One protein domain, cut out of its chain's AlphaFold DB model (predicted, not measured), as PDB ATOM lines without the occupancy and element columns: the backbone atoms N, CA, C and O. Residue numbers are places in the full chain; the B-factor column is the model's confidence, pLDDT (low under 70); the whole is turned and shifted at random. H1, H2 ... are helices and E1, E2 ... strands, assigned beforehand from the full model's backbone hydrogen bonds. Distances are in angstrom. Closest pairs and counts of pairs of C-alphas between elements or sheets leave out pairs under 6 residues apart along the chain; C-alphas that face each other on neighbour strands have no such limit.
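This is residues 5 to 135 and 178 to 258 of the 741 residues of an uncharacterized protein of Oscillochloris trichoides DG-6 (UniProt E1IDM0). A twisted wall of four strands, E5, E6, E4 and E7, has helices gathered over one of its faces: the helical hairpin of H1 and H2, then H3 along the E5 side, with H7 near one end of H3. Farther out, beyond H2, the short helices H4, H5 and H6 make a loose cluster, the small hairpin of E2 and E3 sits away from the sheet, and E1 lies beyond the E7 edge. The printed part has 212 residues with seven named helices and seven named strands, in the order E1 H1 H2 E2 E3 H3 H4 H5 H6 E4 H7 E5 E6 E7; the larger sheet runs E5, E6, E4, E7 and is mixed, while E2 and E3 are antiparallel. The class is mixed, helices and strands, with under half of the residues, 94 of 212, in named elements. The whole is compact, with a radius of gyration of the C-alphas of 17.4 A and spans of 50 by 41 by 39 A.

The printed part begins with E1, residues 5 to 7, its C-alpha 5 at (-29.384, 4.801, -34.694). H1, residues 28 to 39, is 16.0 A long and starts with C-alpha 28 at (-25.772, -7.074, -22.426). H2 holds residues 43 to 51 and is 12.7 A long. E2 is residues 61 to 63 and E3 residues 69 to 71. H3, residues 81 to 91, is 15.1 A long. H4 is residues 98 to 101, H5 residues 103 to 108 and H6 residues 110 to 114. After the cut come E4, residues 190 to 198, 25.5 A; H7, residues 209 to 217, 11.8 A; E5, residues 221 to 225, 12.8 A; E6, residues 228 to 236, 25.6 A; and E7, residues 247 to 252, 16.2 A, ending with C-alpha 252 at (-13.208, 3.218, -20.202).

The larger sheet is twisted, its C-alphas up to 4.4 A off the best plane. E6 and E4 are parallel, with N 192 and O 229 at 2.8 A, within hydrogen-bond range. E4 and E7 are antiparallel, with N 193 and O 249 at 2.8 A. E5 and E6 form a hairpin, with N 230 and O 223 at 2.8 A. H3 is on the sheet at a height of 7.4 A, only just over E5 with 3 of its C-alphas, and runs along the strands, at 2 degrees to E5 on the local plane. H1, H2 and H7 only graze the sheet. H1 and H2 touch as a helical hairpin, a shallow tilt of 26 degrees, opposite ways; their closest C-alphas are those of Ala 36 and Trp 49, 4.9 A. H3 and H7 are close but not clearly touching, C-alphas of Ala 83 and Gly 217 being closest at 5.6 A. H4 only just touches H2, with 3 pairs of C-alphas within 8 A, the closest Ala 48 and Val 98 at 5.3 A. H4 and H5 touch only at the corner, only just, with 3 pairs, the closest being the C-alphas of Thr 100 and Met 106 at 6.1 A. H5 and H6 are close but not clearly touching, C-alphas of Met 106 and Leu 112 being closest at 5.9 A. E2 and E3 are a hairpin, with N 70 and O 62 at 2.9 A, apart from E4, E5, E6 and E7. E1 pairs with no named strand; its closest C-alpha to E7 is that of Asn 7, 6.4 A from that of Ala 247. Every O i to N i+4 pair is within hydrogen-bond range in H1, H2, H3, H5 and H7; H6 has 0 of 1, and 1 of 2 O i to N i+3 pairs, and H4 is too short for an i+4 pair.

The C-alphas of Lys 179 and Val 205, the two farthest apart, are 51.6 A apart. Residues 136 to 177 are not printed, and C-alphas 135 and 178 are 25.9 A apart across the cut. E1 to H1 is a long link of 20 residues. Residues 203 to 208 stand free. The mean pLDDT of the printed part is 77.7, with 55 residues under 70, among them 13 to 23, 72 to 81, 126 to 133, 200 to 212 and 239 to 245.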
ATOM      1  N   GLU A   5     -29.414   6.228 -35.007       89.88
ATOM      2  CA  GLU A   5     -29.384   4.801 -34.694       89.88
ATOM      3  C   GLU A   5     -28.273   4.496 -33.686       89.88
ATOM      4  O   GLU A   5     -27.142   4.950 -33.842       89.88
ATOM      5  N   PHE A   6     -28.600   3.716 -32.657       90.31
ATOM      6  CA  PHE A   6     -27.660   3.243 -31.643       90.31
ATOM      7  C   PHE A   6     -27.630   1.719 -31.629       90.31
ATOM      8  O   PHE A   6     -28.686   1.090 -31.622       90.31
ATOM      9  N   ASN A   7     -26.438   1.128 -31.563       88.50
ATOM     10  CA  ASN A   7     -26.244  -0.304 -31.347       88.50
ATOM     11  C   ASN A   7     -25.288  -0.497 -30.160       88.50
ATOM     12  O   ASN A   7     -24.102  -0.198 -30.272       88.50
ATOM     13  N   PHE A   8     -25.817  -0.972 -29.030       86.75
ATOM     14  CA  PHE A   8     -25.054  -1.267 -27.808       86.75
ATOM     15  C   PHE A   8     -24.841  -2.778 -27.610       86.75
ATOM     16  O   PHE A   8     -24.604  -3.232 -26.488       86.75
ATOM     17  N   GLY A   9     -24.963  -3.560 -28.684       86.38
ATOM     18  CA  GLY A   9     -24.914  -5.014 -28.649       86.38
ATOM     19  C   GLY A   9     -26.263  -5.669 -28.310       86.38
ATOM     20  O   GLY A   9     -27.297  -4.998 -28.222       86.38
ATOM     21  N   PRO A  10     -26.270  -7.003 -28.145       84.19
ATOM     22  CA  PRO A  10     -27.473  -7.783 -27.861       84.19
ATOM     23  C   PRO A  10     -28.042  -7.477 -26.472       84.19
ATOM     24  O   PRO A  10     -27.365  -6.904 -25.619       84.19
ATOM     25  N   ILE A  11     -29.291  -7.878 -26.224       80.88
ATOM     26  CA  ILE A  11     -29.929  -7.677 -24.916       80.88
ATOM     27  C   ILE A  11     -29.581  -8.770 -23.899       80.88
ATOM     28  O   ILE A  11     -29.376  -9.935 -24.230       80.88
ATOM     29  N   ALA A  12     -29.571  -8.374 -22.631       71.50
ATOM     30  CA  ALA A  12     -29.307  -9.194 -21.458       71.50
ATOM     31  C   ALA A  12     -30.570  -9.779 -20.823       71.50
ATOM     32  O   ALA A  12     -30.442 -10.587 -19.905       71.50
ATOM     33  N   ARG A  13     -31.782  -9.352 -21.212       66.00
ATOM     34  CA  ARG A  13     -33.055  -9.857 -20.667       66.00
ATOM     35  C   ARG A  13     -34.204  -9.675 -21.645       66.00
ATOM     36  O   ARG A  13     -34.201  -8.753 -22.447       66.00
ATOM     37  N   THR A  14     -35.201 -10.552 -21.529       54.47
ATOM     38  CA  THR A  14     -36.471 -10.449 -22.259       54.47
ATOM     39  C   THR A  14     -37.691 -10.720 -21.392       54.47
ATOM     40  O   THR A  14     -38.773 -10.678 -21.932       54.47
ATOM     41  N   SER A  15     -37.592 -11.041 -20.095       55.66
ATOM     42  CA  SER A  15     -38.774 -11.299 -19.245       55.66
ATOM     43  C   SER A  15     -39.024 -10.129 -18.296       55.66
ATOM     44  O   SER A  15     -38.116  -9.749 -17.555       55.66
ATOM     45  N   ALA A  16     -40.239  -9.571 -18.322       53.72
ATOM     46  CA  ALA A  16     -40.648  -8.438 -17.489       53.72
ATOM     47  C   ALA A  16     -41.542  -8.823 -16.295       53.72
ATOM     48  O   ALA A  16     -42.287  -7.984 -15.813       53.72
ATOM     49  N   GLY A  17     -41.456 -10.066 -15.800       49.16
ATOM     50  CA  GLY A  17     -42.097 -10.495 -14.549       49.16
ATOM     51  C   GLY A  17     -43.589 -10.155 -14.456       49.16
ATOM     52  O   GLY A  17     -43.954  -9.235 -13.745       49.16
ATOM     53  N   GLY A  18     -44.451 -10.915 -15.134       49.59
ATOM     54  CA  GLY A  18     -45.902 -10.718 -15.037       49.59
ATOM     55  C   GLY A  18     -46.691 -11.476 -16.101       49.59
ATOM     56  O   GLY A  18     -47.676 -12.110 -15.753       49.59
ATOM     57  N   ASN A  19     -46.211 -11.478 -17.357       51.28
ATOM     58  CA  ASN A  19     -46.743 -12.247 -18.499       51.28
ATOM     59  C   ASN A  19     -45.618 -12.589 -19.505       51.28
ATOM     60  O   ASN A  19     -44.695 -11.789 -19.685       51.28
ATOM     61  N   ASP A  20     -45.694 -13.736 -20.191       57.66
ATOM     62  CA  ASP A  20     -44.633 -14.242 -21.092       57.66
ATOM     63  C   ASP A  20     -44.395 -13.382 -22.354       57.66
ATOM     64  O   ASP A  20     -43.287 -13.387 -22.909       57.66
ATOM     65  N   ASP A  21     -45.381 -12.559 -22.727       59.56
ATOM     66  CA  ASP A  21     -45.397 -11.708 -23.929       59.56
ATOM     67  C   ASP A  21     -44.733 -10.333 -23.730       59.56
ATOM     68  O   ASP A  21     -45.037  -9.373 -24.445       59.56
ATOM     69  N   THR A  22     -43.871 -10.191 -22.718       65.31
ATOM     70  CA  THR A  22     -43.403  -8.879 -22.249       65.31
ATOM     71  C   THR A  22     -41.889  -8.756 -22.149       65.31
ATOM     72  O   THR A  22     -41.251  -9.696 -21.680       65.31
ATOM     73  N   ILE A  23     -41.309  -7.609 -22.552       67.50
ATOM     74  CA  ILE A  23     -39.846  -7.373 -22.550       67.50
ATOM     75  C   ILE A  23     -39.381  -6.159 -21.732       67.50
ATOM     76  O   ILE A  23     -40.028  -5.113 -21.730       67.50
ATOM     77  N   ASN A  24     -38.189  -6.301 -21.137       71.81
ATOM     78  CA  ASN A  24     -37.354  -5.235 -20.571       71.81
ATOM     79  C   ASN A  24     -36.018  -5.202 -21.329       71.81
ATOM     80  O   ASN A  24     -35.467  -6.265 -21.612       71.81
ATOM     81  N   LEU A  25     -35.480  -4.021 -21.649       73.06
ATOM     82  CA  LEU A  25     -34.290  -3.882 -22.496       73.06
ATOM     83  C   LEU A  25     -33.046  -3.541 -21.680       73.06
ATOM     84  O   LEU A  25     -32.747  -2.381 -21.443       73.06
ATOM     85  N   ALA A  26     -32.235  -4.525 -21.328       75.31
ATOM     86  CA  ALA A  26     -30.884  -4.248 -20.842       75.31
ATOM     87  C   ALA A  26     -29.890  -4.552 -21.963       75.31
ATOM     88  O   ALA A  26     -29.894  -5.674 -22.452       75.31
ATOM     89  N   SER A  27     -29.040  -3.607 -22.384       83.81
ATOM     90  CA  SER A  27     -27.876  -3.952 -23.224       83.81
ATOM     91  C   SER A  27     -27.000  -4.941 -22.450       83.81
ATOM     92  O   SER A  27     -26.728  -4.711 -21.273       83.81
ATOM     93  N   LEU A  28     -26.584  -6.044 -23.076       86.44
ATOM     94  CA  LEU A  28     -25.772  -7.074 -22.426       86.44
ATOM     95  C   LEU A  28     -24.440  -6.524 -21.904       86.44
ATOM     96  O   LEU A  28     -24.199  -6.693 -20.709       86.44
ATOM     97  N   PRO A  29     -23.606  -5.832 -22.709       89.00
ATOM     98  CA  PRO A  29     -22.389  -5.190 -22.208       89.00
ATOM     99  C   PRO A  29     -22.635  -4.315 -20.993       89.00
ATOM    100  O   PRO A  29     -21.936  -4.429 -19.989       89.00
ATOM    101  N   LEU A  30     -23.668  -3.473 -21.069       87.94
ATOM    102  CA  LEU A  30     -24.020  -2.572 -19.986       87.94
ATOM    103  C   LEU A  30     -24.430  -3.357 -18.736       87.94
ATOM    104  O   LEU A  30     -23.940  -3.075 -17.648       87.94
ATOM    105  N   HIS A  31     -25.282  -4.369 -18.891       86.44
ATOM    106  CA  HIS A  31     -25.758  -5.222 -17.807       86.44
ATOM    107  C   HIS A  31     -24.600  -5.885 -17.057       86.44
ATOM    108  O   HIS A  31     -24.478  -5.736 -15.840       86.44
ATOM    109  N   VAL A  32     -23.716  -6.578 -17.779       87.81
ATOM    110  CA  VAL A  32     -22.619  -7.320 -17.150       87.81
ATOM    111  C   VAL A  32     -21.571  -6.389 -16.552       87.81
ATOM    112  O   VAL A  32     -21.039  -6.693 -15.488       87.81
ATOM    113  N   LEU A  33     -21.311  -5.228 -17.167       91.50
ATOM    114  CA  LEU A  33     -20.389  -4.231 -16.622       91.50
ATOM    115  C   LEU A  33     -20.918  -3.585 -15.350       91.50
ATOM    116  O   LEU A  33     -20.171  -3.463 -14.383       91.50
ATOM    117  N   LEU A  34     -22.188  -3.177 -15.331       89.56
ATOM    118  CA  LEU A  34     -22.807  -2.607 -14.134       89.56
ATOM    119  C   LEU A  34     -22.794  -3.621 -12.989       89.56
ATOM    120  O   LEU A  34     -22.434  -3.268 -11.862       89.56
ATOM    121  N   ASN A  35     -23.114  -4.886 -13.281       87.94
ATOM    122  CA  ASN A  35     -23.037  -5.960 -12.297       87.94
ATOM    123  C   ASN A  35     -21.601  -6.158 -11.807       87.94
ATOM    124  O   ASN A  35     -21.365  -6.131 -10.602       87.94
ATOM    125  N   ALA A  36     -20.627  -6.266 -12.712       91.75
ATOM    126  CA  ALA A  36     -19.224  -6.441 -12.352       91.75
ATOM    127  C   ALA A  36     -18.707  -5.286 -11.481       91.75
ATOM    128  O   ALA A  36     -18.126  -5.524 -10.425       91.75
ATOM    129  N   LEU A  37     -18.968  -4.035 -11.872       93.31
ATOM    130  CA  LEU A  37     -18.511  -2.848 -11.146       93.31
ATOM    131  C   LEU A  37     -19.114  -2.749  -9.743       93.31
ATOM    132  O   LEU A  37     -18.429  -2.332  -8.810       93.31
ATOM    133  N   THR A  38     -20.386  -3.113  -9.586       89.75
ATOM    134  CA  THR A  38     -21.108  -2.939  -8.319       89.75
ATOM    135  C   THR A  38     -21.048  -4.152  -7.405       89.75
ATOM    136  O   THR A  38     -21.183  -3.971  -6.198       89.75
ATOM    137  N   ALA A  39     -20.854  -5.365  -7.928       88.69
ATOM    138  CA  ALA A  39     -20.904  -6.602  -7.151       88.69
ATOM    139  C   ALA A  39     -19.528  -7.207  -6.862       88.69
ATOM    140  O   ALA A  39     -19.370  -7.856  -5.827       88.69
ATOM    141  N   ALA A  40     -18.539  -6.999  -7.736       91.25
ATOM    142  CA  ALA A  40     -17.220  -7.582  -7.544       91.25
ATOM    143  C   ALA A  40     -16.516  -7.006  -6.311       91.25
ATOM    144  O   ALA A  40     -16.523  -5.799  -6.047       91.25
ATOM    145  N   THR A  41     -15.853  -7.887  -5.568       90.44
ATOM    146  CA  THR A  41     -15.040  -7.523  -4.407       90.44
ATOM    147  C   THR A  41     -13.536  -7.607  -4.669       90.44
ATOM    148  O   THR A  41     -12.746  -7.133  -3.849       90.44
ATOM    149  N   ASN A  42     -13.140  -8.183  -5.807       90.31
ATOM    150  CA  ASN A  42     -11.763  -8.339  -6.273       90.31
ATOM    151  C   ASN A  42     -11.716  -8.518  -7.811       90.31
ATOM    152  O   ASN A  42     -12.758  -8.561  -8.466       90.31
ATOM    153  N   ALA A  43     -10.507  -8.616  -8.377       91.75
ATOM    154  CA  ALA A  43     -10.283  -8.763  -9.818       91.75
ATOM    155  C   ALA A  43     -10.872 -10.055 -10.415       91.75
ATOM    156  O   ALA A  43     -11.435 -10.015 -11.506       91.75
ATOM    157  N   GLU A  44     -10.768 -11.184  -9.708       90.81
ATOM    158  CA  GLU A  44     -11.278 -12.477 -10.184       90.81
ATOM    159  C   GLU A  44     -12.802 -12.458 -10.293       90.81
ATOM    160  O   GLU A  44     -13.349 -12.826 -11.330       90.81
ATOM    161  N   GLU A  45     -13.489 -11.957  -9.261       91.12
ATOM    162  CA  GLU A  45     -14.941 -11.767  -9.282       91.12
ATOM    163  C   GLU A  45     -15.360 -10.774 -10.369       91.12
ATOM    164  O   GLU A  45     -16.376 -10.989 -11.021       91.12
ATOM    165  N   PHE A  46     -14.586  -9.707 -10.597       93.69
ATOM    166  CA  PHE A  46     -14.873  -8.741 -11.659       93.69
ATOM    167  C   PHE A  46     -14.843  -9.407 -13.037       93.69
ATOM    168  O   PHE A  46     -15.823  -9.330 -13.770       93.69
ATOM    169  N   ILE A  47     -13.763 -10.121 -13.365       92.75
ATOM    170  CA  ILE A  47     -13.623 -10.830 -14.645       92.75
ATOM    171  C   ILE A  47     -14.688 -11.932 -14.780       92.75
ATOM    172  O   ILE A  47     -15.277 -12.099 -15.847       92.75
ATOM    173  N   ALA A  48     -14.984 -12.654 -13.699       89.44
ATOM    174  CA  ALA A  48     -16.014 -13.686 -13.693       89.44
ATOM    175  C   ALA A  48     -17.430 -13.107 -13.901       89.44
ATOM    176  O   ALA A  48     -18.220 -13.692 -14.640       89.44
ATOM    177  N   TRP A  49     -17.744 -11.936 -13.334       88.81
ATOM    178  CA  TRP A  49     -18.991 -11.218 -13.622       88.81
ATOM    179  C   TRP A  49     -19.091 -10.790 -15.085       88.81
ATOM    180  O   TRP A  49     -20.169 -10.868 -15.662       88.81
ATOM    181  N   LEU A  50     -18.001 -10.373 -15.726       90.31
ATOM    182  CA  LEU A  50     -18.046 -10.036 -17.153       90.31
ATOM    183  C   LEU A  50     -18.398 -11.253 -18.031       90.31
ATOM    184  O   LEU A  50     -19.035 -11.098 -19.070       90.31
ATOM    185  N   TRP A  51     -18.041 -12.459 -17.579       85.44
ATOM    186  CA  TRP A  51     -18.305 -13.722 -18.275       85.44
ATOM    187  C   TRP A  51     -19.694 -14.323 -17.999       85.44
ATOM    188  O   TRP A  51     -20.184 -15.104 -18.811       85.44
ATOM    189  N   HIS A  52     -20.338 -13.986 -16.875       78.81
ATOM    190  CA  HIS A  52     -21.485 -14.752 -16.346       78.81
ATOM    191  C   HIS A  52     -22.673 -14.911 -17.298       78.81
ATOM    192  O   HIS A  52     -23.349 -15.935 -17.288       78.81
ATOM    193  N   ASP A  53     -22.878 -13.915 -18.145       79.44
ATOM    194  CA  ASP A  53     -24.049 -13.767 -18.999       79.44
ATOM    195  C   ASP A  53     -23.699 -13.797 -20.486       79.44
ATOM    196  O   ASP A  53     -24.542 -13.529 -21.347       79.44
ATOM    197  N   LEU A  54     -22.453 -14.154 -20.806       75.50
ATOM    198  CA  LEU A  54     -21.923 -14.160 -22.163       75.50
ATOM    199  C   LEU A  54     -22.666 -15.139 -23.091       75.50
ATOM    200  O   LEU A  54     -22.404 -15.161 -24.276       75.50
ATOM    201  N   TYR A  55     -23.627 -15.935 -22.634       76.00
ATOM    202  CA  TYR A  55     -24.386 -16.848 -23.505       76.00
ATOM    203  C   TYR A  55     -25.813 -16.376 -23.780       76.00
ATOM    204  O   TYR A  55     -26.490 -16.915 -24.656       76.00
ATOM    205  N   LYS A  56     -26.268 -15.327 -23.086       77.12
ATOM    206  CA  LYS A  56     -27.610 -14.755 -23.247       77.12
ATOM    207  C   LYS A  56     -27.989 -14.435 -24.702       77.12
ATOM    208  O   LYS A  56     -29.116 -14.769 -25.074       77.12
ATOM    209  N   PRO A  57     -27.090 -13.899 -25.552       74.31
ATOM    210  CA  PRO A  57     -27.416 -13.576 -26.945       74.31
ATOM    211  C   PRO A  57     -27.675 -14.775 -27.850       74.31
ATOM    212  O   PRO A  57     -28.083 -14.582 -28.988       74.31
ATOM    213  N   ALA A  58     -27.443 -16.003 -27.380       75.56
ATOM    214  CA  ALA A  58     -27.827 -17.195 -28.122       75.56
ATOM    215  C   ALA A  58     -29.328 -17.523 -27.966       75.56
ATOM    216  O   ALA A  58     -29.855 -18.298 -28.755       75.56
ATOM    217  N   PHE A  59     -30.021 -16.919 -26.985       74.56
ATOM    218  CA  PHE A  59     -31.464 -17.060 -26.734       74.56
ATOM    219  C   PHE A  59     -31.961 -18.508 -26.600       74.56
ATOM    220  O   PHE A  59     -32.997 -18.858 -27.158       74.56
ATOM    221  N   GLN A  60     -31.269 -19.347 -25.821       76.62
ATOM    222  CA  GLN A  60     -31.745 -20.707 -25.562       76.62
ATOM    223  C   GLN A  60     -33.000 -20.704 -24.681       76.62
ATOM    224  O   GLN A  60     -32.942 -20.500 -23.465       76.62
ATOM    225  N   TRP A  61     -34.147 -20.945 -25.304       75.19
ATOM    226  CA  TRP A  61     -35.449 -20.991 -24.648       75.19
ATOM    227  C   TRP A  61     -36.015 -22.402 -24.773       75.19
ATOM    228  O   TRP A  61     -36.527 -22.792 -25.821       75.19
ATOM    229  N   VAL A  62     -35.876 -23.185 -23.702       73.00
ATOM    230  CA  VAL A  62     -36.158 -24.629 -23.712       73.00
ATOM    231  C   VAL A  62     -37.147 -25.013 -22.628       73.00
ATOM    232  O   VAL A  62     -37.332 -24.308 -21.630       73.00
ATOM    233  N   LYS A  63     -37.787 -26.163 -22.828       73.69
ATOM    234  CA  LYS A  63     -38.738 -26.733 -21.883       73.69
ATOM    235  C   LYS A  63     -37.999 -27.296 -20.669       73.69
ATOM    236  O   LYS A  63     -37.120 -28.144 -20.799       73.69
ATOM    237  N   ASN A  64     -38.345 -26.820 -19.482       70.50
ATOM    238  CA  ASN A  64     -37.806 -27.311 -18.224       70.50
ATOM    239  C   ASN A  64     -38.509 -28.609 -17.774       70.50
ATOM    240  O   ASN A  64     -39.460 -29.082 -18.401       70.50
ATOM    241  N   LYS A  65     -38.040 -29.184 -16.657       72.00
ATOM    242  CA  LYS A  65     -38.579 -30.433 -16.083       72.00
ATOM    243  C   LYS A  65     -40.061 -30.342 -15.694       72.00
ATOM    244  O   LYS A  65     -40.742 -31.360 -15.702       72.00
ATOM    245  N   ASP A  66     -40.554 -29.137 -15.419       75.31
ATOM    246  CA  ASP A  66     -41.944 -28.856 -15.048       75.31
ATOM    247  C   ASP A  66     -42.829 -28.576 -16.275       75.31
ATOM    248  O   ASP A  66     -43.930 -28.047 -16.147       75.31
ATOM    249  N   ASN A  67     -42.355 -28.920 -17.480       73.94
ATOM    250  CA  ASN A  67     -43.014 -28.667 -18.761       73.94
ATOM    251  C   ASN A  67     -43.230 -27.182 -19.119       73.94
ATOM    252  O   ASN A  67     -43.905 -26.899 -20.110       73.94
ATOM    253  N   ASN A  68     -42.614 -26.249 -18.395       74.00
ATOM    254  CA  ASN A  68     -42.661 -24.820 -18.699       74.00
ATOM    255  C   ASN A  68     -41.442 -24.416 -19.527       74.00
ATOM    256  O   ASN A  68     -40.349 -24.937 -19.315       74.00
ATOM    257  N   PHE A  69     -41.587 -23.473 -20.453       73.38
ATOM    258  CA  PHE A  69     -40.416 -22.927 -21.133       73.38
ATOM    259  C   PHE A  69     -39.692 -21.917 -20.245       73.38
ATOM    260  O   PHE A  69     -40.311 -21.153 -19.507       73.38
ATOM    261  N   SER A  70     -38.363 -21.927 -20.298       69.38
ATOM    262  CA  SER A  70     -37.539 -21.006 -19.523       69.38
ATOM    263  C   SER A  70     -36.264 -20.645 -20.266       69.38
ATOM    264  O   SER A  70     -35.736 -21.438 -21.049       69.38
ATOM    265  N   TRP A  71     -35.756 -19.446 -19.986       70.44
ATOM    266  CA  TRP A  71     -34.499 -18.987 -20.552       70.44
ATOM    267  C   TRP A  71     -33.332 -19.646 -19.839       70.44
ATOM    268  O   TRP A  71     -33.144 -19.446 -18.635       70.44
ATOM    269  N   LEU A  72     -32.519 -20.378 -20.591       68.56
ATOM    270  CA  LEU A  72     -31.249 -20.890 -20.113       68.56
ATOM    271  C   LEU A  72     -30.132 -19.982 -20.619       68.56
ATOM    272  O   LEU A  72     -29.808 -19.957 -21.800       68.56
ATOM    273  N   HIS A  73     -29.555 -19.214 -19.699       64.94
ATOM    274  CA  HIS A  73     -28.357 -18.411 -19.955       64.94
ATOM    275  C   HIS A  73     -27.084 -19.067 -19.412       64.94
ATOM    276  O   HIS A  73     -25.989 -18.672 -19.793       64.94
ATOM    277  N   ILE A  74     -27.235 -20.106 -18.583       60.53
ATOM    278  CA  ILE A  74     -26.180 -21.068 -18.267       60.53
ATOM    279  C   ILE A  74     -26.689 -22.458 -18.635       60.53
ATOM    280  O   ILE A  74     -27.431 -23.080 -17.871       60.53
ATOM    281  N   PRO A  75     -26.325 -22.962 -19.813       53.75
ATOM    282  CA  PRO A  75     -26.471 -24.376 -20.120       53.75
ATOM    283  C   PRO A  75     -25.522 -25.131 -19.178       53.75
ATOM    284  O   PRO A  75     -24.402 -24.679 -18.954       53.75
ATOM    285  N   GLY A  76     -26.012 -26.186 -18.523       53.28
ATOM    286  CA  GLY A  76     -25.416 -26.766 -17.307       53.28
ATOM    287  C   GLY A  76     -23.908 -27.074 -17.348       53.28
ATOM    288  O   GLY A  76     -23.264 -27.068 -18.396       53.28
ATOM    289  N   VAL A  77     -23.333 -27.373 -16.175       49.72
ATOM    290  CA  VAL A  77     -21.895 -27.658 -16.005       49.72
ATOM    291  C   VAL A  77     -21.415 -28.676 -17.049       49.72
ATOM    292  O   VAL A  77     -21.865 -29.818 -17.061       49.72
ATOM    293  N   GLY A  78     -20.505 -28.244 -17.931       54.16
ATOM    294  CA  GLY A  78     -19.925 -29.061 -19.004       54.16
ATOM    295  C   GLY A  78     -20.263 -28.610 -20.430       54.16
ATOM    296  O   GLY A  78     -19.425 -28.798 -21.309       54.16
ATOM    297  N   ALA A  79     -21.398 -27.937 -20.659       55.09
ATOM    298  CA  ALA A  79     -21.842 -27.534 -22.005       55.09
ATOM    299  C   ALA A  79     -20.876 -26.572 -22.733       55.09
ATOM    300  O   ALA A  79     -20.863 -26.519 -23.957       55.09
ATOM    301  N   PHE A  80     -20.029 -25.853 -21.986       65.94
ATOM    302  CA  PHE A  80     -18.988 -24.955 -22.519       65.94
ATOM    303  C   PHE A  80     -17.616 -25.262 -21.958       65.94
ATOM    304  O   PHE A  80     -16.779 -24.367 -21.840       65.94
ATOM    305  N   GLN A  81     -17.361 -26.517 -21.592       69.12
ATOM    306  CA  GLN A  81     -16.052 -26.902 -21.084       69.12
ATOM    307  C   GLN A  81     -14.894 -26.372 -21.957       69.12
ATOM    308  O   GLN A  81     -13.943 -25.870 -21.365       69.12
ATOM    309  N   PRO A  82     -14.960 -26.368 -23.306       73.12
ATOM    310  CA  PRO A  82     -13.907 -25.771 -24.126       73.12
ATOM    311  C   PRO A  82     -13.732 -24.256 -23.915       73.12
ATOM    312  O   PRO A  82     -12.616 -23.812 -23.645       73.12
ATOM    313  N   ALA A  83     -14.812 -23.465 -23.987       78.19
ATOM    314  CA  ALA A  83     -14.749 -22.005 -23.846       78.19
ATOM    315  C   ALA A  83     -14.356 -21.586 -22.422       78.19
ATOM    316  O   ALA A  83     -13.511 -20.716 -22.233       78.19
ATOM    317  N   GLU A  84     -14.901 -22.261 -21.409       80.06
ATOM    318  CA  GLU A  84     -14.556 -22.028 -20.007       80.06
ATOM    319  C   GLU A  84     -13.104 -22.427 -19.701       80.06
ATOM    320  O   GLU A  84     -12.418 -21.744 -18.944       80.06
ATOM    321  N   THR A  85     -12.593 -23.502 -20.316       82.44
ATOM    322  CA  THR A  85     -11.178 -23.880 -20.205       82.44
ATOM    323  C   THR A  85     -10.267 -22.825 -20.833       82.44
ATOM    324  O   THR A  85      -9.260 -22.471 -20.220       82.44
ATOM    325  N   ILE A  86     -10.615 -22.284 -22.006       83.50
ATOM    326  CA  ILE A  86      -9.863 -21.184 -22.635       83.50
ATOM    327  C   ILE A  86      -9.902 -19.938 -21.745       83.50
ATOM    328  O   ILE A  86      -8.854 -19.359 -21.451       83.50
ATOM    329  N   PHE A  87     -11.088 -19.562 -21.262       87.81
ATOM    330  CA  PHE A  87     -11.281 -18.438 -20.351       87.81
ATOM    331  C   PHE A  87     -10.421 -18.577 -19.091       87.81
ATOM    332  O   PHE A  87      -9.642 -17.674 -18.775       87.81
ATOM    333  N   ALA A  88     -10.496 -19.720 -18.407       88.94
ATOM    334  CA  ALA A  88      -9.723 -19.981 -17.198       88.94
ATOM    335  C   ALA A  88      -8.211 -19.934 -17.468       88.94
ATOM    336  O   ALA A  88      -7.464 -19.313 -16.714       88.94
ATOM    337  N   ALA A  89      -7.750 -20.520 -18.578       88.75
ATOM    338  CA  ALA A  89      -6.336 -20.515 -18.948       88.75
ATOM    339  C   ALA A  89      -5.796 -19.100 -19.231       88.75
ATOM    340  O   ALA A  89      -4.668 -18.775 -18.855       88.75
ATOM    341  N   ARG A  90      -6.587 -18.240 -19.883       88.62
ATOM    342  CA  ARG A  90      -6.150 -16.888 -20.268       88.62
ATOM    343  C   ARG A  90      -6.239 -15.880 -19.126       88.62
ATOM    344  O   ARG A  90      -5.351 -15.035 -18.986       88.62
ATOM    345  N   THR A  91      -7.275 -15.991 -18.298       89.69
ATOM    346  CA  THR A  91      -7.562 -15.043 -17.210       89.69
ATOM    347  C   THR A  91      -6.999 -15.476 -15.859       89.69
ATOM    348  O   THR A  91      -6.800 -14.637 -14.989       89.69
ATOM    349  N   GLY A  92      -6.727 -16.767 -15.662       88.50
ATOM    350  CA  GLY A  92      -6.383 -17.326 -14.353       88.50
ATOM    351  C   GLY A  92      -7.579 -17.471 -13.405       88.50
ATOM    352  O   GLY A  92      -7.397 -17.932 -12.282       88.50
ATOM    353  N   VAL A  93      -8.792 -17.112 -13.840       89.06
ATOM    354  CA  VAL A  93     -10.019 -17.303 -13.062       89.06
ATOM    355  C   VAL A  93     -10.342 -18.803 -12.987       89.06
ATOM    356  O   VAL A  93     -10.384 -19.461 -14.031       89.06
ATOM    357  N   PRO A  94     -10.588 -19.377 -11.793       87.69
ATOM    358  CA  PRO A  94     -10.885 -20.800 -11.662       87.69
ATOM    359  C   PRO A  94     -12.115 -21.230 -12.468       87.69
ATOM    360  O   PRO A  94     -13.171 -20.594 -12.414       87.69
ATOM    361  N   LYS A  95     -11.995 -22.368 -13.163       85.38
ATOM    362  CA  LYS A  95     -13.127 -23.023 -13.830       85.38
ATOM    363  C   LYS A  95     -14.249 -23.275 -12.814       85.38
ATOM    364  O   LYS A  95     -13.983 -23.746 -11.712       85.38
ATOM    365  N   GLY A  96     -15.488 -22.966 -13.179       80.38
ATOM    366  CA  GLY A  96     -16.668 -23.109 -12.335       80.38
ATOM    367  C   GLY A  96     -16.934 -21.933 -11.395       80.38
ATOM    368  O   GLY A  96     -18.033 -21.865 -10.844       80.38
ATOM    369  N   LEU A  97     -15.996 -20.982 -11.224       82.75
ATOM    370  CA  LEU A  97     -16.183 -19.847 -10.308       82.75
ATOM    371  C   LEU A  97     -17.398 -19.009 -10.714       82.75
ATOM    372  O   LEU A  97     -18.207 -18.634  -9.866       82.75
ATOM    373  N   VAL A  98     -17.570 -18.791 -12.018       79.75
ATOM    374  CA  VAL A  98     -18.722 -18.086 -12.587       79.75
ATOM    375  C   VAL A  98     -20.020 -18.737 -12.121       79.75
ATOM    376  O   VAL A  98     -20.877 -18.049 -11.592       79.75
ATOM    377  N   SER A  99     -20.149 -20.059 -12.188       77.62
ATOM    378  CA  SER A  99     -21.368 -20.783 -11.798       77.62
ATOM    379  C   SER A  99     -21.736 -20.655 -10.313       77.62
ATOM    380  O   SER A  99     -22.886 -20.903  -9.942       77.62
ATOM    381  N   THR A 100     -20.804 -20.243  -9.444       78.00
ATOM    382  CA  THR A 100     -21.050 -20.131  -7.993       78.00
ATOM    383  C   THR A 100     -22.024 -19.009  -7.612       78.00
ATOM    384  O   THR A 100     -22.557 -19.027  -6.499       78.00
ATOM    385  N   HIS A 101     -22.313 -18.062  -8.515       74.81
ATOM    386  CA  HIS A 101     -23.324 -17.026  -8.281       74.81
ATOM    387  C   HIS A 101     -24.771 -17.552  -8.376       74.81
ATOM    388  O   HIS A 101     -25.695 -16.857  -7.954       74.81
ATOM    389  N   HIS A 102     -24.984 -18.784  -8.859       74.44
ATOM    390  CA  HIS A 102     -26.281 -19.461  -8.825       74.44
ATOM    391  C   HIS A 102     -26.346 -20.482  -7.680       74.44
ATOM    392  O   HIS A 102     -25.791 -21.580  -7.793       74.44
ATOM    393  N   PRO A 103     -27.102 -20.201  -6.600       69.06
ATOM    394  CA  PRO A 103     -27.173 -21.092  -5.442       69.06
ATOM    395  C   PRO A 103     -27.637 -22.513  -5.790       69.06
ATOM    396  O   PRO A 103     -27.111 -23.481  -5.258       69.06
ATOM    397  N   ARG A 104     -28.575 -22.648  -6.738       69.62
ATOM    398  CA  ARG A 104     -29.112 -23.953  -7.154       69.62
ATOM    399  C   ARG A 104     -28.085 -24.827  -7.876       69.62
ATOM    400  O   ARG A 104     -28.136 -26.040  -7.731       69.62
ATOM    401  N   VAL A 105     -27.160 -24.226  -8.628       69.94
ATOM    402  CA  VAL A 105     -26.112 -24.962  -9.361       69.94
ATOM    403  C   VAL A 105     -25.087 -25.533  -8.377       69.94
ATOM    404  O   VAL A 105     -24.653 -26.670  -8.511       69.94
ATOM    405  N   MET A 106     -24.760 -24.785  -7.323       68.25
ATOM    406  CA  MET A 106     -23.882 -25.243  -6.238       68.25
ATOM    407  C   MET A 106     -24.428 -26.463  -5.479       68.25
ATOM    408  O   MET A 106     -23.655 -27.299  -5.003       68.25
ATOM    409  N   ASP A 107     -25.749 -26.559  -5.332       70.81
ATOM    410  CA  ASP A 107     -26.387 -27.677  -4.633       70.81
ATOM    411  C   ASP A 107     -26.333 -28.971  -5.455       70.81
ATOM    412  O   ASP A 107     -26.231 -30.058  -4.883       70.81
ATOM    413  N   THR A 108     -26.337 -28.858  -6.788       69.62
ATOM    414  CA  THR A 108     -26.305 -29.998  -7.713       69.62
ATOM    415  C   THR A 108     -24.898 -30.400  -8.165       69.62
ATOM    416  O   THR A 108     -24.749 -31.488  -8.713       69.62
ATOM    417  N   HIS A 109     -23.876 -29.572  -7.909       71.81
ATOM    418  CA  HIS A 109     -22.486 -29.780  -8.338       71.81
ATOM    419  C   HIS A 109     -21.505 -29.710  -7.152       71.81
ATOM    420  O   HIS A 109     -20.996 -28.630  -6.820       71.81
ATOM    421  N   PRO A 110     -21.236 -30.841  -6.466       75.81
ATOM    422  CA  PRO A 110     -20.351 -30.897  -5.300       75.81
ATOM    423  C   PRO A 110     -18.944 -30.338  -5.549       75.81
ATOM    424  O   PRO A 110     -18.352 -29.764  -4.638       75.81
ATOM    425  N   GLU A 111     -18.434 -30.465  -6.772       76.44
ATOM    426  CA  GLU A 111     -17.137 -29.962  -7.227       76.44
ATOM    427  C   GLU A 111     -17.011 -28.433  -7.154       76.44
ATOM    428  O   GLU A 111     -15.909 -27.913  -7.011       76.44
ATOM    429  N   LEU A 112     -18.128 -27.698  -7.184       77.94
ATOM    430  CA  LEU A 112     -18.125 -26.238  -7.057       77.94
ATOM    431  C   LEU A 112     -18.038 -25.780  -5.595       77.94
ATOM    432  O   LEU A 112     -17.692 -24.631  -5.329       77.94
ATOM    433  N   LYS A 113     -18.308 -26.662  -4.619       78.12
ATOM    434  CA  LYS A 113     -18.309 -26.304  -3.188       78.12
ATOM    435  C   LYS A 113     -16.930 -25.908  -2.660       78.12
ATOM    436  O   LYS A 113     -16.867 -25.228  -1.638       78.12
ATOM    437  N   SER A 114     -15.854 -26.321  -3.331       79.25
ATOM    438  CA  SER A 114     -14.479 -25.940  -2.994       79.25
ATOM    439  C   SER A 114     -14.065 -24.567  -3.531       79.25
ATOM    440  O   SER A 114     -13.004 -24.076  -3.155       79.25
ATOM    441  N   LEU A 115     -14.862 -23.950  -4.409       81.56
ATOM    442  CA  LEU A 115     -14.570 -22.633  -4.971       81.56
ATOM    443  C   LEU A 115     -15.057 -21.507  -4.042       81.56
ATOM    444  O   LEU A 115     -16.036 -21.684  -3.306       81.56
ATOM    445  N   PRO A 116     -14.402 -20.330  -4.064       77.62
ATOM    446  CA  PRO A 116     -14.894 -19.164  -3.343       77.62
ATOM    447  C   PRO A 116     -16.278 -18.762  -3.863       77.62
ATOM    448  O   PRO A 116     -16.555 -18.827  -5.057       77.62
ATOM    449  N   ARG A 117     -17.163 -18.348  -2.951       74.88
ATOM    450  CA  ARG A 117     -18.515 -17.901  -3.304       74.88
ATOM    451  C   ARG A 117     -18.535 -16.409  -3.578       74.88
ATOM    452  O   ARG A 117     -18.005 -15.632  -2.782       74.88
ATOM    453  N   PHE A 118     -19.276 -16.029  -4.613       78.31
ATOM    454  CA  PHE A 118     -19.653 -14.642  -4.837       78.31
ATOM    455  C   PHE A 118     -20.384 -14.103  -3.608       78.31
ATOM    456  O   PHE A 118     -21.314 -14.720  -3.082       78.31
ATOM    457  N   GLN A 119     -19.951 -12.938  -3.131       76.00
ATOM    458  CA  GLN A 119     -20.519 -12.329  -1.921       76.00
ATOM    459  C   GLN A 119     -21.910 -11.727  -2.168       76.00
ATOM    460  O   GLN A 119     -22.701 -11.536  -1.236       76.00
ATOM    461  N   ILE A 120     -22.190 -11.411  -3.429       78.44
ATOM    462  CA  ILE A 120     -23.386 -10.724  -3.904       78.44
ATOM    463  C   ILE A 120     -23.966 -11.545  -5.040       78.44
ATOM    464  O   ILE A 120     -23.235 -11.983  -5.923       78.44
ATOM    465  N   LEU A 121     -25.274 -11.769  -4.984       77.00
ATOM    466  CA  LEU A 121     -26.009 -12.492  -6.013       77.00
ATOM    467  C   LEU A 121     -26.656 -11.492  -6.971       77.00
ATOM    468  O   LEU A 121     -26.897 -10.346  -6.598       77.00
ATOM    469  N   GLU A 122     -27.009 -11.927  -8.177       71.69
ATOM    470  CA  GLU A 122     -27.635 -11.067  -9.196       71.69
ATOM    471  C   GLU A 122     -28.895 -10.348  -8.668       71.69
ATOM    472  O   GLU A 122     -29.114  -9.166  -8.934       71.69
ATOM    473  N   THR A 123     -29.681 -11.017  -7.814       71.00
ATOM    474  CA  THR A 123     -30.885 -10.457  -7.168       71.00
ATOM    475  C   THR A 123     -30.606  -9.287  -6.215       71.00
ATOM    476  O   THR A 123     -31.531  -8.583  -5.818       71.00
ATOM    477  N   ASP A 124     -29.351  -9.080  -5.813       75.12
ATOM    478  CA  ASP A 124     -28.942  -8.048  -4.859       75.12
ATOM    479  C   ASP A 124     -28.467  -6.736  -5.526       75.12
ATOM    480  O   ASP A 124     -28.251  -5.749  -4.810       75.12
ATOM    481  N   ILE A 125     -28.292  -6.719  -6.858       75.25
ATOM    482  CA  ILE A 125     -27.521  -5.701  -7.598       75.25
ATOM    483  C   ILE A 125     -28.362  -4.491  -8.042       75.25
ATOM    484  O   ILE A 125     -28.243  -3.393  -7.503       75.25
ATOM    485  N   LEU A 126     -29.245  -4.688  -9.017       67.62
ATOM    486  CA  LEU A 126     -30.201  -3.704  -9.523       67.62
ATOM    487  C   LEU A 126     -31.500  -4.496  -9.704       67.62
ATOM    488  O   LEU A 126     -31.573  -5.401 -10.533       67.62
ATOM    489  N   SER A 127     -32.457  -4.302  -8.798       61.31
ATOM    490  CA  SER A 127     -33.624  -5.178  -8.680       61.31
ATOM    491  C   SER A 127     -34.696  -4.754  -9.686       61.31
ATOM    492  O   SER A 127     -35.413  -3.780  -9.474       61.31
ATOM    493  N   ASP A 128     -34.800  -5.509 -10.781       57.50
ATOM    494  CA  ASP A 128     -35.756  -5.276 -11.875       57.50
ATOM    495  C   ASP A 128     -36.947  -6.260 -11.855       57.50
ATOM    496  O   ASP A 128     -37.656  -6.408 -12.850       57.50
ATOM    497  N   GLN A 129     -37.150  -7.004 -10.759       47.78
ATOM    498  CA  GLN A 129     -38.189  -8.038 -10.689       47.78
ATOM    499  C   GLN A 129     -39.495  -7.489 -10.091       47.78
ATOM    500  O   GLN A 129     -39.617  -7.365  -8.872       47.78
ATOM    501  N   GLY A 130     -40.476  -7.201 -10.954       45.19
ATOM    502  CA  GLY A 130     -41.888  -7.029 -10.579       45.19
ATOM    503  C   GLY A 130     -42.398  -5.587 -10.551       45.19
ATOM    504  O   GLY A 130     -42.679  -5.058  -9.479       45.19
ATOM    505  N   ASP A 131     -42.544  -4.976 -11.728       46.72
ATOM    506  CA  ASP A 131     -43.290  -3.730 -11.990       46.72
ATOM    507  C   ASP A 131     -42.878  -2.450 -11.229       46.72
ATOM    508  O   ASP A 131     -43.468  -1.388 -11.426       46.72
ATOM    509  N   GLN A 132     -41.837  -2.496 -10.393       53.50
ATOM    510  CA  GLN A 132     -41.348  -1.357  -9.610       53.50
ATOM    511  C   GLN A 132     -39.832  -1.203  -9.735       53.50
ATOM    512  O   GLN A 132     -39.084  -2.160  -9.523       53.50
ATOM    513  N   VAL A 133     -39.365   0.023 -10.002       67.75
ATOM    514  CA  VAL A 133     -37.932   0.349 -10.086       67.75
ATOM    515  C   VAL A 133     -37.305   0.315  -8.691       67.75
ATOM    516  O   VAL A 133     -37.417   1.265  -7.908       67.75
ATOM    517  N   ASN A 134     -36.647  -0.800  -8.369       73.12
ATOM    518  CA  ASN A 134     -35.956  -1.002  -7.104       73.12
ATOM    519  C   ASN A 134     -34.439  -0.929  -7.301       73.12
ATOM    520  O   ASN A 134     -33.836  -1.665  -8.079       73.12
ATOM    521  N   LEU A 135     -33.786  -0.092  -6.506       79.44
ATOM    522  CA  LEU A 135     -32.339  -0.131  -6.355       79.44
ATOM    523  C   LEU A 135     -31.959  -1.401  -5.582       79.44
ATOM    524  O   LEU A 135     -32.626  -1.771  -4.609       79.44
ATOM    525  N   GLN A 178      -8.191   0.727 -10.410       95.44
ATOM    526  CA  GLN A 178      -6.809   0.489 -10.861       95.44
ATOM    527  C   GLN A 178      -5.940  -0.227  -9.810       95.44
ATOM    528  O   GLN A 178      -5.034  -0.993 -10.141       95.44
ATOM    529  N   LYS A 179      -6.210  -0.000  -8.520       95.06
ATOM    530  CA  LYS A 179      -5.503  -0.667  -7.414       95.06
ATOM    531  C   LYS A 179      -6.025  -2.069  -7.110       95.06
ATOM    532  O   LYS A 179      -5.280  -2.877  -6.564       95.06
ATOM    533  N   LYS A 180      -7.309  -2.334  -7.354       94.56
ATOM    534  CA  LYS A 180      -8.000  -3.555  -6.898       94.56
ATOM    535  C   LYS A 180      -8.302  -4.542  -8.018       94.56
ATOM    536  O   LYS A 180      -8.412  -5.735  -7.747       94.56
ATOM    537  N   LEU A 181      -8.430  -4.056  -9.245       92.94
ATOM    538  CA  LEU A 181      -8.730  -4.821 -10.447       92.94
ATOM    539  C   LEU A 181      -7.470  -4.907 -11.305       92.94
ATOM    540  O   LEU A 181      -7.310  -4.200 -12.299       92.94
ATOM    541  N   GLN A 182      -6.546  -5.754 -10.861       92.44
ATOM    542  CA  GLN A 182      -5.293  -6.005 -11.558       92.44
ATOM    543  C   GLN A 182      -5.255  -7.445 -12.038       92.44
ATOM    544  O   GLN A 182      -5.477  -8.372 -11.259       92.44
ATOM    545  N   LEU A 183      -4.918  -7.627 -13.308       87.50
ATOM    546  CA  LEU A 183      -4.652  -8.925 -13.895       87.50
ATOM    547  C   LEU A 183      -3.142  -9.063 -14.085       87.50
ATOM    548  O   LEU A 183      -2.520  -8.274 -14.794       87.50
ATOM    549  N   LYS A 184      -2.532 -10.044 -13.408       85.56
ATOM    550  CA  LYS A 184      -1.073 -10.281 -13.443       85.56
ATOM    551  C   LYS A 184      -0.254  -9.008 -13.132       85.56
ATOM    552  O   LYS A 184       0.764  -8.744 -13.761       85.56
ATOM    553  N   GLY A 185      -0.725  -8.202 -12.173       88.75
ATOM    554  CA  GLY A 185      -0.081  -6.951 -11.743       88.75
ATOM    555  C   GLY A 185      -0.331  -5.733 -12.643       88.75
ATOM    556  O   GLY A 185       0.147  -4.649 -12.324       88.75
ATOM    557  N   THR A 186      -1.093  -5.877 -13.730       93.44
ATOM    558  CA  THR A 186      -1.445  -4.775 -14.640       93.44
ATOM    559  C   THR A 186      -2.908  -4.370 -14.425       93.44
ATOM    560  O   THR A 186      -3.764  -5.255 -14.353       93.44
ATOM    561  N   PRO A 187      -3.232  -3.072 -14.283       95.50
ATOM    562  CA  PRO A 187      -4.609  -2.627 -14.089       95.50
ATOM    563  C   PRO A 187      -5.472  -2.885 -15.329       95.50
ATOM    564  O   PRO A 187      -5.015  -2.737 -16.462       95.50
ATOM    565  N   ILE A 188      -6.739  -3.229 -15.100       96.25
ATOM    566  CA  ILE A 188      -7.760  -3.267 -16.152       96.25
ATOM    567  C   ILE A 188      -8.314  -1.847 -16.303       96.25
ATOM    568  O   ILE A 188      -9.136  -1.402 -15.504       96.25
ATOM    569  N   GLU A 189      -7.829  -1.121 -17.305       96.56
ATOM    570  CA  GLU A 189      -8.246   0.255 -17.591       96.56
ATOM    571  C   GLU A 189      -9.406   0.317 -18.577       96.56
ATOM    572  O   GLU A 189     -10.184   1.267 -18.538       96.56
ATOM    573  N   GLN A 190      -9.542  -0.688 -19.442       97.25
ATOM    574  CA  GLN A 190     -10.628  -0.763 -20.413       97.25
ATOM    575  C   GLN A 190     -11.211  -2.172 -20.481       97.25
ATOM    576  O   GLN A 190     -10.499  -3.166 -20.332       97.25
ATOM    577  N   VAL A 191     -12.516  -2.254 -20.732       97.19
ATOM    578  CA  VAL A 191     -13.212  -3.505 -21.044       97.19
ATOM    579  C   VAL A 191     -13.890  -3.353 -22.395       97.19
ATOM    580  O   VAL A 191     -14.716  -2.463 -22.574       97.19
ATOM    581  N   ARG A 192     -13.563  -4.221 -23.348       96.00
ATOM    582  CA  ARG A 192     -14.078  -4.166 -24.715       96.00
ATOM    583  C   ARG A 192     -14.851  -5.433 -25.044       96.00
ATOM    584  O   ARG A 192     -14.324  -6.530 -24.905       96.00
ATOM    585  N   PHE A 193     -16.082  -5.272 -25.507       93.69
ATOM    586  CA  PHE A 193     -16.905  -6.349 -26.040       93.69
ATOM    587  C   PHE A 193     -16.958  -6.226 -27.557       93.69
ATOM    588  O   PHE A 193     -17.315  -5.170 -28.082       93.69
ATOM    589  N   GLU A 194     -16.618  -7.306 -28.249       92.50
ATOM    590  CA  GLU A 194     -16.684  -7.413 -29.703       92.50
ATOM    591  C   GLU A 194     -17.756  -8.438 -30.061       92.50
ATOM    592  O   GLU A 194     -17.511  -9.639 -29.994       92.50
ATOM    593  N   PHE A 195     -18.954  -7.973 -30.414       88.62
ATOM    594  CA  PHE A 195     -20.027  -8.836 -30.899       88.62
ATOM    595  C   PHE A 195     -19.885  -9.011 -32.399       88.62
ATOM    596  O   PHE A 195     -19.917  -8.026 -33.138       88.62
ATOM    597  N   LYS A 196     -19.759 -10.261 -32.834       87.81
ATOM    598  CA  LYS A 196     -19.773 -10.649 -34.242       87.81
ATOM    599  C   LYS A 196     -21.002 -11.489 -34.536       87.81
ATOM    600  O   LYS A 196     -21.408 -12.342 -33.751       87.81
ATOM    601  N   SER A 197     -21.588 -11.276 -35.692       83.38
ATOM    602  CA  SER A 197     -22.755 -12.022 -36.129       83.38
ATOM    603  C   SER A 197     -22.309 -13.234 -36.936       83.38
ATOM    604  O   SER A 197     -21.523 -13.097 -37.872       83.38
ATOM    605  N   ILE A 198     -22.807 -14.426 -36.606       80.81
ATOM    606  CA  ILE A 198     -22.510 -15.644 -37.375       80.81
ATOM    607  C   ILE A 198     -23.781 -16.131 -38.054       80.81
ATOM    608  O   ILE A 198     -24.797 -16.348 -37.403       80.81
ATOM    609  N   SER A 199     -23.703 -16.359 -39.363       75.12
ATOM    610  CA  SER A 199     -24.773 -16.970 -40.155       75.12
ATOM    611  C   SER A 199     -24.373 -18.360 -40.660       75.12
ATOM    612  O   SER A 199     -23.228 -18.785 -40.511       75.12
ATOM    613  N   GLY A 200     -25.325 -19.103 -41.232       66.62
ATOM    614  CA  GLY A 200     -25.043 -20.415 -41.831       66.62
ATOM    615  C   GLY A 200     -24.835 -21.552 -40.825       66.62
ATOM    616  O   GLY A 200     -24.483 -22.659 -41.218       66.62
ATOM    617  N   LEU A 201     -25.116 -21.317 -39.537       67.44
ATOM    618  CA  LEU A 201     -25.198 -22.373 -38.518       67.44
ATOM    619  C   LEU A 201     -26.409 -23.305 -38.737       67.44
ATOM    620  O   LEU A 201     -26.487 -24.363 -38.123       67.44
ATOM    621  N   SER A 202     -27.328 -22.931 -39.635       55.16
ATOM    622  CA  SER A 202     -28.549 -23.656 -39.988       55.16
ATOM    623  C   SER A 202     -28.482 -24.194 -41.423       55.16
ATOM    624  O   SER A 202     -28.510 -23.423 -42.382       55.16
ATOM    625  N   SER A 203     -28.429 -25.521 -41.572       47.28
ATOM    626  CA  SER A 203     -28.817 -26.213 -42.815       47.28
ATOM    627  C   SER A 203     -29.667 -27.477 -42.587       47.28
ATOM    628  O   SER A 203     -30.047 -28.122 -43.560       47.28
ATOM    629  N   ALA A 204     -30.038 -27.824 -41.345       43.09
ATOM    630  CA  ALA A 204     -30.834 -29.022 -41.061       43.09
ATOM    631  C   ALA A 204     -31.823 -28.833 -39.897       43.09
ATOM    632  O   ALA A 204     -31.562 -28.117 -38.937       43.09
ATOM    633  N   VAL A 205     -32.967 -29.513 -40.014       42.66
ATOM    634  CA  VAL A 205     -34.211 -29.385 -39.227       42.66
ATOM    635  C   VAL A 205     -34.111 -29.921 -37.784       42.66
ATOM    636  O   VAL A 205     -35.066 -29.811 -37.023       42.66
ATOM    637  N   SER A 206     -32.966 -30.445 -37.349       49.94
ATOM    638  CA  SER A 206     -32.759 -30.838 -35.950       49.94
ATOM    639  C   SER A 206     -31.268 -30.957 -35.644       49.94
ATOM    640  O   SER A 206     -30.672 -32.014 -35.848       49.94
ATOM    641  N   PHE A 207     -30.648 -29.881 -35.175       50.22
ATOM    642  CA  PHE A 207     -29.416 -30.045 -34.413       50.22
ATOM    643  C   PHE A 207     -29.774 -30.492 -32.997       50.22
ATOM    644  O   PHE A 207     -30.761 -30.024 -32.428       50.22
ATOM    645  N   ASP A 208     -28.959 -31.383 -32.442       60.66
ATOM    646  CA  ASP A 208     -28.823 -31.495 -30.994       60.66
ATOM    647  C   ASP A 208     -28.262 -30.156 -30.487       60.66
ATOM    648  O   ASP A 208     -27.284 -29.652 -31.051       60.66
ATOM    649  N   ASP A 209     -28.884 -29.556 -29.466       63.09
ATOM    650  CA  ASP A 209     -28.470 -28.264 -28.894       63.09
ATOM    651  C   ASP A 209     -26.958 -28.254 -28.612       63.09
ATOM    652  O   ASP A 209     -26.283 -27.246 -28.822       63.09
ATOM    653  N   THR A 210     -26.403 -29.401 -28.209       64.69
ATOM    654  CA  THR A 210     -24.975 -29.592 -27.940       64.69
ATOM    655  C   THR A 210     -24.076 -29.324 -29.155       64.69
ATOM    656  O   THR A 210     -23.017 -28.727 -28.988       64.69
ATOM    657  N   GLU A 211     -24.478 -29.671 -30.383       65.62
ATOM    658  CA  GLU A 211     -23.651 -29.436 -31.581       65.62
ATOM    659  C   GLU A 211     -23.602 -27.949 -31.966       65.62
ATOM    660  O   GLU A 211     -22.548 -27.430 -32.354       65.62
ATOM    661  N   ILE A 212     -24.731 -27.240 -31.850       66.88
ATOM    662  CA  ILE A 212     -24.770 -25.788 -32.069       66.88
ATOM    663  C   ILE A 212     -23.915 -25.093 -31.007       66.88
ATOM    664  O   ILE A 212     -23.108 -24.224 -31.343       66.88
ATOM    665  N   TRP A 213     -24.032 -25.511 -29.746       70.94
ATOM    666  CA  TRP A 213     -23.239 -24.949 -28.659       70.94
ATOM    667  C   TRP A 213     -21.740 -25.208 -28.802       70.94
ATOM    668  O   TRP A 213     -20.962 -24.279 -28.605       70.94
ATOM    669  N   ASP A 214     -21.324 -26.395 -29.239       70.50
ATOM    670  CA  ASP A 214     -19.917 -26.696 -29.527       70.50
ATOM    671  C   ASP A 214     -19.351 -25.831 -30.661       70.50
ATOM    672  O   ASP A 214     -18.170 -25.469 -30.651       70.50
ATOM    673  N   LYS A 215     -20.175 -25.484 -31.658       73.19
ATOM    674  CA  LYS A 215     -19.774 -24.587 -32.750       73.19
ATOM    675  C   LYS A 215     -19.681 -23.141 -32.277       73.19
ATOM    676  O   LYS A 215     -18.643 -22.526 -32.488       73.19
ATOM    677  N   ILE A 216     -20.716 -22.615 -31.615       76.56
ATOM    678  CA  ILE A 216     -20.748 -21.240 -31.083       76.56
ATOM    679  C   ILE A 216     -19.636 -21.046 -30.036       76.56
ATOM    680  O   ILE A 216     -18.902 -20.062 -30.080       76.56
ATOM    681  N   GLY A 217     -19.453 -22.033 -29.154       74.06
ATOM    682  CA  GLY A 217     -18.461 -22.077 -28.080       74.06
ATOM    683  C   GLY A 217     -17.030 -21.784 -28.531       74.06
ATOM    684  O   GLY A 217     -16.287 -21.108 -27.827       74.06
ATOM    685  N   LYS A 218     -16.654 -22.258 -29.725       77.12
ATOM    686  CA  LYS A 218     -15.311 -22.076 -30.303       77.12
ATOM    687  C   LYS A 218     -15.008 -20.644 -30.737       77.12
ATOM    688  O   LYS A 218     -13.843 -20.334 -30.963       77.12
ATOM    689  N   PHE A 219     -16.030 -19.806 -30.890       79.25
ATOM    690  CA  PHE A 219     -15.857 -18.410 -31.283       79.25
ATOM    691  C   PHE A 219     -15.817 -17.449 -30.093       79.25
ATOM    692  O   PHE A 219     -15.400 -16.308 -30.269       79.25
ATOM    693  N   PHE A 220     -16.232 -17.888 -28.900       83.19
ATOM    694  CA  PHE A 220     -16.031 -17.094 -27.694       83.19
ATOM    695  C   PHE A 220     -14.561 -17.079 -27.327       83.19
ATOM    696  O   PHE A 220     -13.915 -18.125 -27.238       83.19
ATOM    697  N   ASP A 221     -14.048 -15.886 -27.065       86.88
ATOM    698  CA  ASP A 221     -12.667 -15.738 -26.662       86.88
ATOM    699  C   ASP A 221     -12.476 -14.559 -25.712       86.88
ATOM    700  O   ASP A 221     -13.270 -13.619 -25.678       86.88
ATOM    701  N   VAL A 222     -11.397 -14.604 -24.938       90.88
ATOM    702  CA  VAL A 222     -10.969 -13.490 -24.090       90.88
ATOM    703  C   VAL A 222      -9.493 -13.226 -24.271       90.88
ATOM    704  O   VAL A 222      -8.692 -14.149 -24.405       90.88
ATOM    705  N   ARG A 223      -9.092 -11.962 -24.234       92.06
ATOM    706  CA  ARG A 223      -7.676 -11.585 -24.220       92.06
ATOM    707  C   ARG A 223      -7.449 -10.369 -23.343       92.06
ATOM    708  O   ARG A 223      -8.379  -9.638 -23.007       92.06
ATOM    709  N   PHE A 224      -6.198 -10.190 -22.949       91.94
ATOM    710  CA  PHE A 224      -5.767  -9.042 -22.172       91.94
ATOM    711  C   PHE A 224      -4.619  -8.353 -22.906       91.94
ATOM    712  O   PHE A 224      -3.485  -8.836 -22.902       91.94
ATOM    713  N   ASP A 225      -4.953  -7.243 -23.559       91.56
ATOM    714  CA  ASP A 225      -4.079  -6.490 -24.449       91.56
ATOM    715  C   ASP A 225      -3.554  -5.263 -23.694       91.56
ATOM    716  O   ASP A 225      -4.151  -4.184 -23.708       91.56
ATOM    717  N   GLY A 226      -2.452  -5.441 -22.961       91.69
ATOM    718  CA  GLY A 226      -1.889  -4.385 -22.118       91.69
ATOM    719  C   GLY A 226      -2.800  -4.076 -20.932       91.69
ATOM    720  O   GLY A 226      -2.786  -4.817 -19.960       91.69
ATOM    721  N   THR A 227      -3.579  -2.996 -21.008       95.25
ATOM    722  CA  THR A 227      -4.551  -2.591 -19.972       95.25
ATOM    723  C   THR A 227      -6.009  -2.829 -20.382       95.25
ATOM    724  O   THR A 227      -6.928  -2.523 -19.617       95.25
ATOM    725  N   THR A 228      -6.244  -3.406 -21.567       96.88
ATOM    726  CA  THR A 228      -7.589  -3.668 -22.101       96.88
ATOM    727  C   THR A 228      -7.966  -5.138 -21.961       96.88
ATOM    728  O   THR A 228      -7.304  -6.016 -22.511       96.88
ATOM    729  N   PHE A 229      -9.071  -5.417 -21.272       95.62
ATOM    730  CA  PHE A 229      -9.698  -6.735 -21.247       95.62
ATOM    731  C   PHE A 229     -10.719  -6.849 -22.382       95.62
ATOM    732  O   PHE A 229     -11.720  -6.135 -22.390       95.62
ATOM    733  N   VAL A 230     -10.468  -7.730 -23.348       95.00
ATOM    734  CA  VAL A 230     -11.324  -7.911 -24.524       95.00
ATOM    735  C   VAL A 230     -12.082  -9.227 -24.420       95.00
ATOM    736  O   VAL A 230     -11.481 -10.268 -24.155       95.00
ATOM    737  N   MET A 231     -13.386  -9.173 -24.668       92.12
ATOM    738  CA  MET A 231     -14.269 -10.324 -24.825       92.12
ATOM    739  C   MET A 231     -14.820 -10.348 -26.242       92.12
ATOM    740  O   MET A 231     -15.524  -9.426 -26.658       92.12
ATOM    741  N   GLU A 232     -14.521 -11.420 -26.961       89.88
ATOM    742  CA  GLU A 232     -15.154 -11.712 -28.237       89.88
ATOM    743  C   GLU A 232     -16.405 -12.555 -28.012       89.88
ATOM    744  O   GLU A 232     -16.381 -13.594 -27.347       89.88
ATOM    745  N   HIS A 233     -17.509 -12.069 -28.566       83.69
ATOM    746  CA  HIS A 233     -18.836 -12.646 -28.461       83.69
ATOM    747  C   HIS A 233     -19.391 -12.902 -29.855       83.69
ATOM    748  O   HIS A 233     -19.101 -12.159 -30.796       83.69
ATOM    749  N   VAL A 234     -20.217 -13.939 -29.984       82.38
ATOM    750  CA  VAL A 234     -20.942 -14.213 -31.214       82.38
ATOM    751  C   VAL A 234     -22.455 -14.347 -31.042       82.38
ATOM    752  O   VAL A 234     -22.955 -15.052 -30.164       82.38
ATOM    753  N   THR A 235     -23.188 -13.696 -31.943       80.94
ATOM    754  CA  THR A 235     -24.649 -13.763 -32.028       80.94
ATOM    755  C   THR A 235     -25.039 -14.636 -33.226       80.94
ATOM    756  O   THR A 235     -24.754 -14.257 -34.368       80.94
ATOM    757  N   PRO A 236     -25.654 -15.813 -33.010       79.38
ATOM    758  CA  PRO A 236     -26.053 -16.701 -34.095       79.38
ATOM    759  C   PRO A 236     -27.319 -16.169 -34.789       79.38
ATOM    760  O   PRO A 236     -28.345 -15.975 -34.142       79.38
ATOM    761  N   LEU A 237     -27.264 -15.965 -36.107       77.62
ATOM    762  CA  LEU A 237     -28.368 -15.430 -36.910       77.62
ATOM    763  C   LEU A 237     -29.059 -16.509 -37.734       77.62
ATOM    764  O   LEU A 237     -28.398 -17.337 -38.374       77.62
ATOM    765  N   ARG A 238     -30.393 -16.447 -37.797       74.62
ATOM    766  CA  ARG A 238     -31.183 -17.333 -38.662       74.62
ATOM    767  C   ARG A 238     -31.210 -16.850 -40.111       74.62
ATOM    768  O   ARG A 238     -31.069 -17.669 -41.019       74.62
ATOM    769  N   HIS A 239     -31.342 -15.541 -40.328       69.81
ATOM    770  CA  HIS A 239     -31.344 -14.924 -41.656       69.81
ATOM    771  C   HIS A 239     -30.235 -13.860 -41.774       69.81
ATOM    772  O   HIS A 239     -30.244 -12.890 -41.022       69.81
ATOM    773  N   PRO A 240     -29.275 -14.003 -42.709       59.22
ATOM    774  CA  PRO A 240     -28.126 -13.097 -42.814       59.22
ATOM    775  C   PRO A 240     -28.425 -11.731 -43.454       59.22
ATOM    776  O   PRO A 240     -27.498 -10.951 -43.652       59.22
ATOM    777  N   THR A 241     -29.663 -11.440 -43.854       54.53
ATOM    778  CA  THR A 241     -29.892 -10.468 -44.933       54.53
ATOM    779  C   THR A 241     -30.117  -9.009 -44.545       54.53
ATOM    780  O   THR A 241     -30.158  -8.218 -45.474       54.53
ATOM    781  N   ASP A 242     -30.193  -8.591 -43.269       50.97
ATOM    782  CA  ASP A 242     -30.624  -7.197 -42.997       50.97
ATOM    783  C   ASP A 242     -30.031  -6.424 -41.803       50.97
ATOM    784  O   ASP A 242     -30.460  -5.294 -41.563       50.97
ATOM    785  N   ALA A 243     -29.036  -6.912 -41.054       52.38
ATOM    786  CA  ALA A 243     -28.543  -6.110 -39.929       52.38
ATOM    787  C   ALA A 243     -27.031  -6.202 -39.688       52.38
ATOM    788  O   ALA A 243     -26.481  -7.265 -39.414       52.38
ATOM    789  N   HIS A 244     -26.380  -5.033 -39.722       57.62
ATOM    790  CA  HIS A 244     -25.097  -4.758 -39.075       57.62
ATOM    791  C   HIS A 244     -25.250  -4.925 -37.549       57.62
ATOM    792  O   HIS A 244     -25.297  -3.948 -36.802       57.62
ATOM    793  N   LEU A 245     -25.422  -6.168 -37.095       69.94
ATOM    794  CA  LEU A 245     -25.557  -6.527 -35.680       69.94
ATOM    795  C   LEU A 245     -24.210  -6.584 -34.973       69.94
ATOM    796  O   LEU A 245     -24.170  -6.579 -33.741       69.94
ATOM    797  N   ASP A 246     -23.125  -6.572 -35.747       86.19
ATOM    798  CA  ASP A 246     -21.790  -6.399 -35.213       86.19
ATOM    799  C   ASP A 246     -21.735  -5.100 -34.416       86.19
ATOM    800  O   ASP A 246     -22.137  -4.026 -34.874       86.19
ATOM    801  N   ALA A 247     -21.259  -5.219 -33.187       87.56
ATOM    802  CA  ALA A 247     -21.192  -4.114 -32.257       87.56
ATOM    803  C   ALA A 247     -19.876  -4.195 -31.503       87.56
ATOM    804  O   ALA A 247     -19.510  -5.240 -30.970       87.56
ATOM    805  N   VAL A 248     -19.186  -3.063 -31.422       91.69
ATOM    806  CA  VAL A 248     -18.087  -2.889 -30.479       91.69
ATOM    807  C   VAL A 248     -18.576  -1.960 -29.384       91.69
ATOM    808  O   VAL A 248     -19.072  -0.867 -29.659       91.69
ATOM    809  N   PHE A 249     -18.451  -2.423 -28.149       92.44
ATOM    810  CA  PHE A 249     -18.720  -1.645 -26.952       92.44
ATOM    811  C   PHE A 249     -17.425  -1.566 -26.154       92.44
ATOM    812  O   PHE A 249     -16.869  -2.603 -25.792       92.44
ATOM    813  N   THR A 250     -16.964  -0.359 -25.836       95.50
ATOM    814  CA  THR A 250     -15.758  -0.165 -25.020       95.50
ATOM    815  C   THR A 250     -16.115   0.615 -23.768       95.50
ATOM    816  O   THR A 250     -16.595   1.735 -23.863       95.50
ATOM    817  N   ALA A 251     -15.868   0.052 -22.592       96.62
ATOM    818  CA  ALA A 251     -15.914   0.764 -21.325       96.62
ATOM    819  C   ALA A 251     -14.523   1.279 -20.958       96.62
ATOM    820  O   ALA A 251     -13.595   0.484 -20.810       96.62
ATOM    821  N   ASP A 252     -14.402   2.587 -20.756       97.19
ATOM    822  CA  ASP A 252     -13.208   3.218 -20.202       97.19
ATOM    823  C   ASP A 252     -13.352   3.374 -18.683       97.19
ATOM    824  O   ASP A 252     -14.210   4.110 -18.194       97.19
ATOM    825  N   LEU A 253     -12.507   2.670 -17.927       97.50
ATOM    826  CA  LEU A 253     -12.509   2.632 -16.463       97.50
ATOM    827  C   LEU A 253     -11.473   3.583 -15.840       97.50
ATOM    828  O   LEU A 253     -11.303   3.589 -14.619       97.50
ATOM    829  N   THR A 254     -10.782   4.402 -16.639       96.56
ATOM    830  CA  THR A 254      -9.716   5.304 -16.162       96.56
ATOM    831  C   THR A 254     -10.254   6.510 -15.394       96.56
ATOM    832  O   THR A 254      -9.514   7.181 -14.674       96.56
ATOM    833  N   GLY A 255     -11.549   6.801 -15.541       95.56
ATOM    834  CA  GLY A 255     -12.190   7.980 -14.963       95.56
ATOM    835  C   GLY A 255     -11.793   9.291 -15.643       95.56
ATOM    836  O   GLY A 255     -12.058  10.362 -15.095       95.56
ATOM    837  N   ASN A 256     -11.162   9.221 -16.818       95.94
ATOM    838  CA  ASN A 256     -10.905  10.380 -17.660       95.94
ATOM    839  C   ASN A 256     -12.167  10.789 -18.440       95.94
ATOM    840  O   ASN A 256     -13.010   9.944 -18.749       95.94
ATOM    841  N   PRO A 257     -12.320  12.085 -18.763       94.38
ATOM    842  CA  PRO A 257     -13.395  12.530 -19.635       94.38
ATOM    843  C   PRO A 257     -13.141  12.054 -21.069       94.38
ATOM    844  O   PRO A 257     -12.016  12.144 -21.559       94.38
ATOM    845  N   LEU A 258     -14.199  11.615 -21.748       92.38
ATOM    846  CA  LEU A 258     -14.140  11.231 -23.157       92.38
ATOM    847  C   LEU A 258     -14.304  12.440 -24.080       92.38
ATOM    848  O   LEU A 258     -15.017  13.403 -23.773       92.38
TER     849      LEU A 258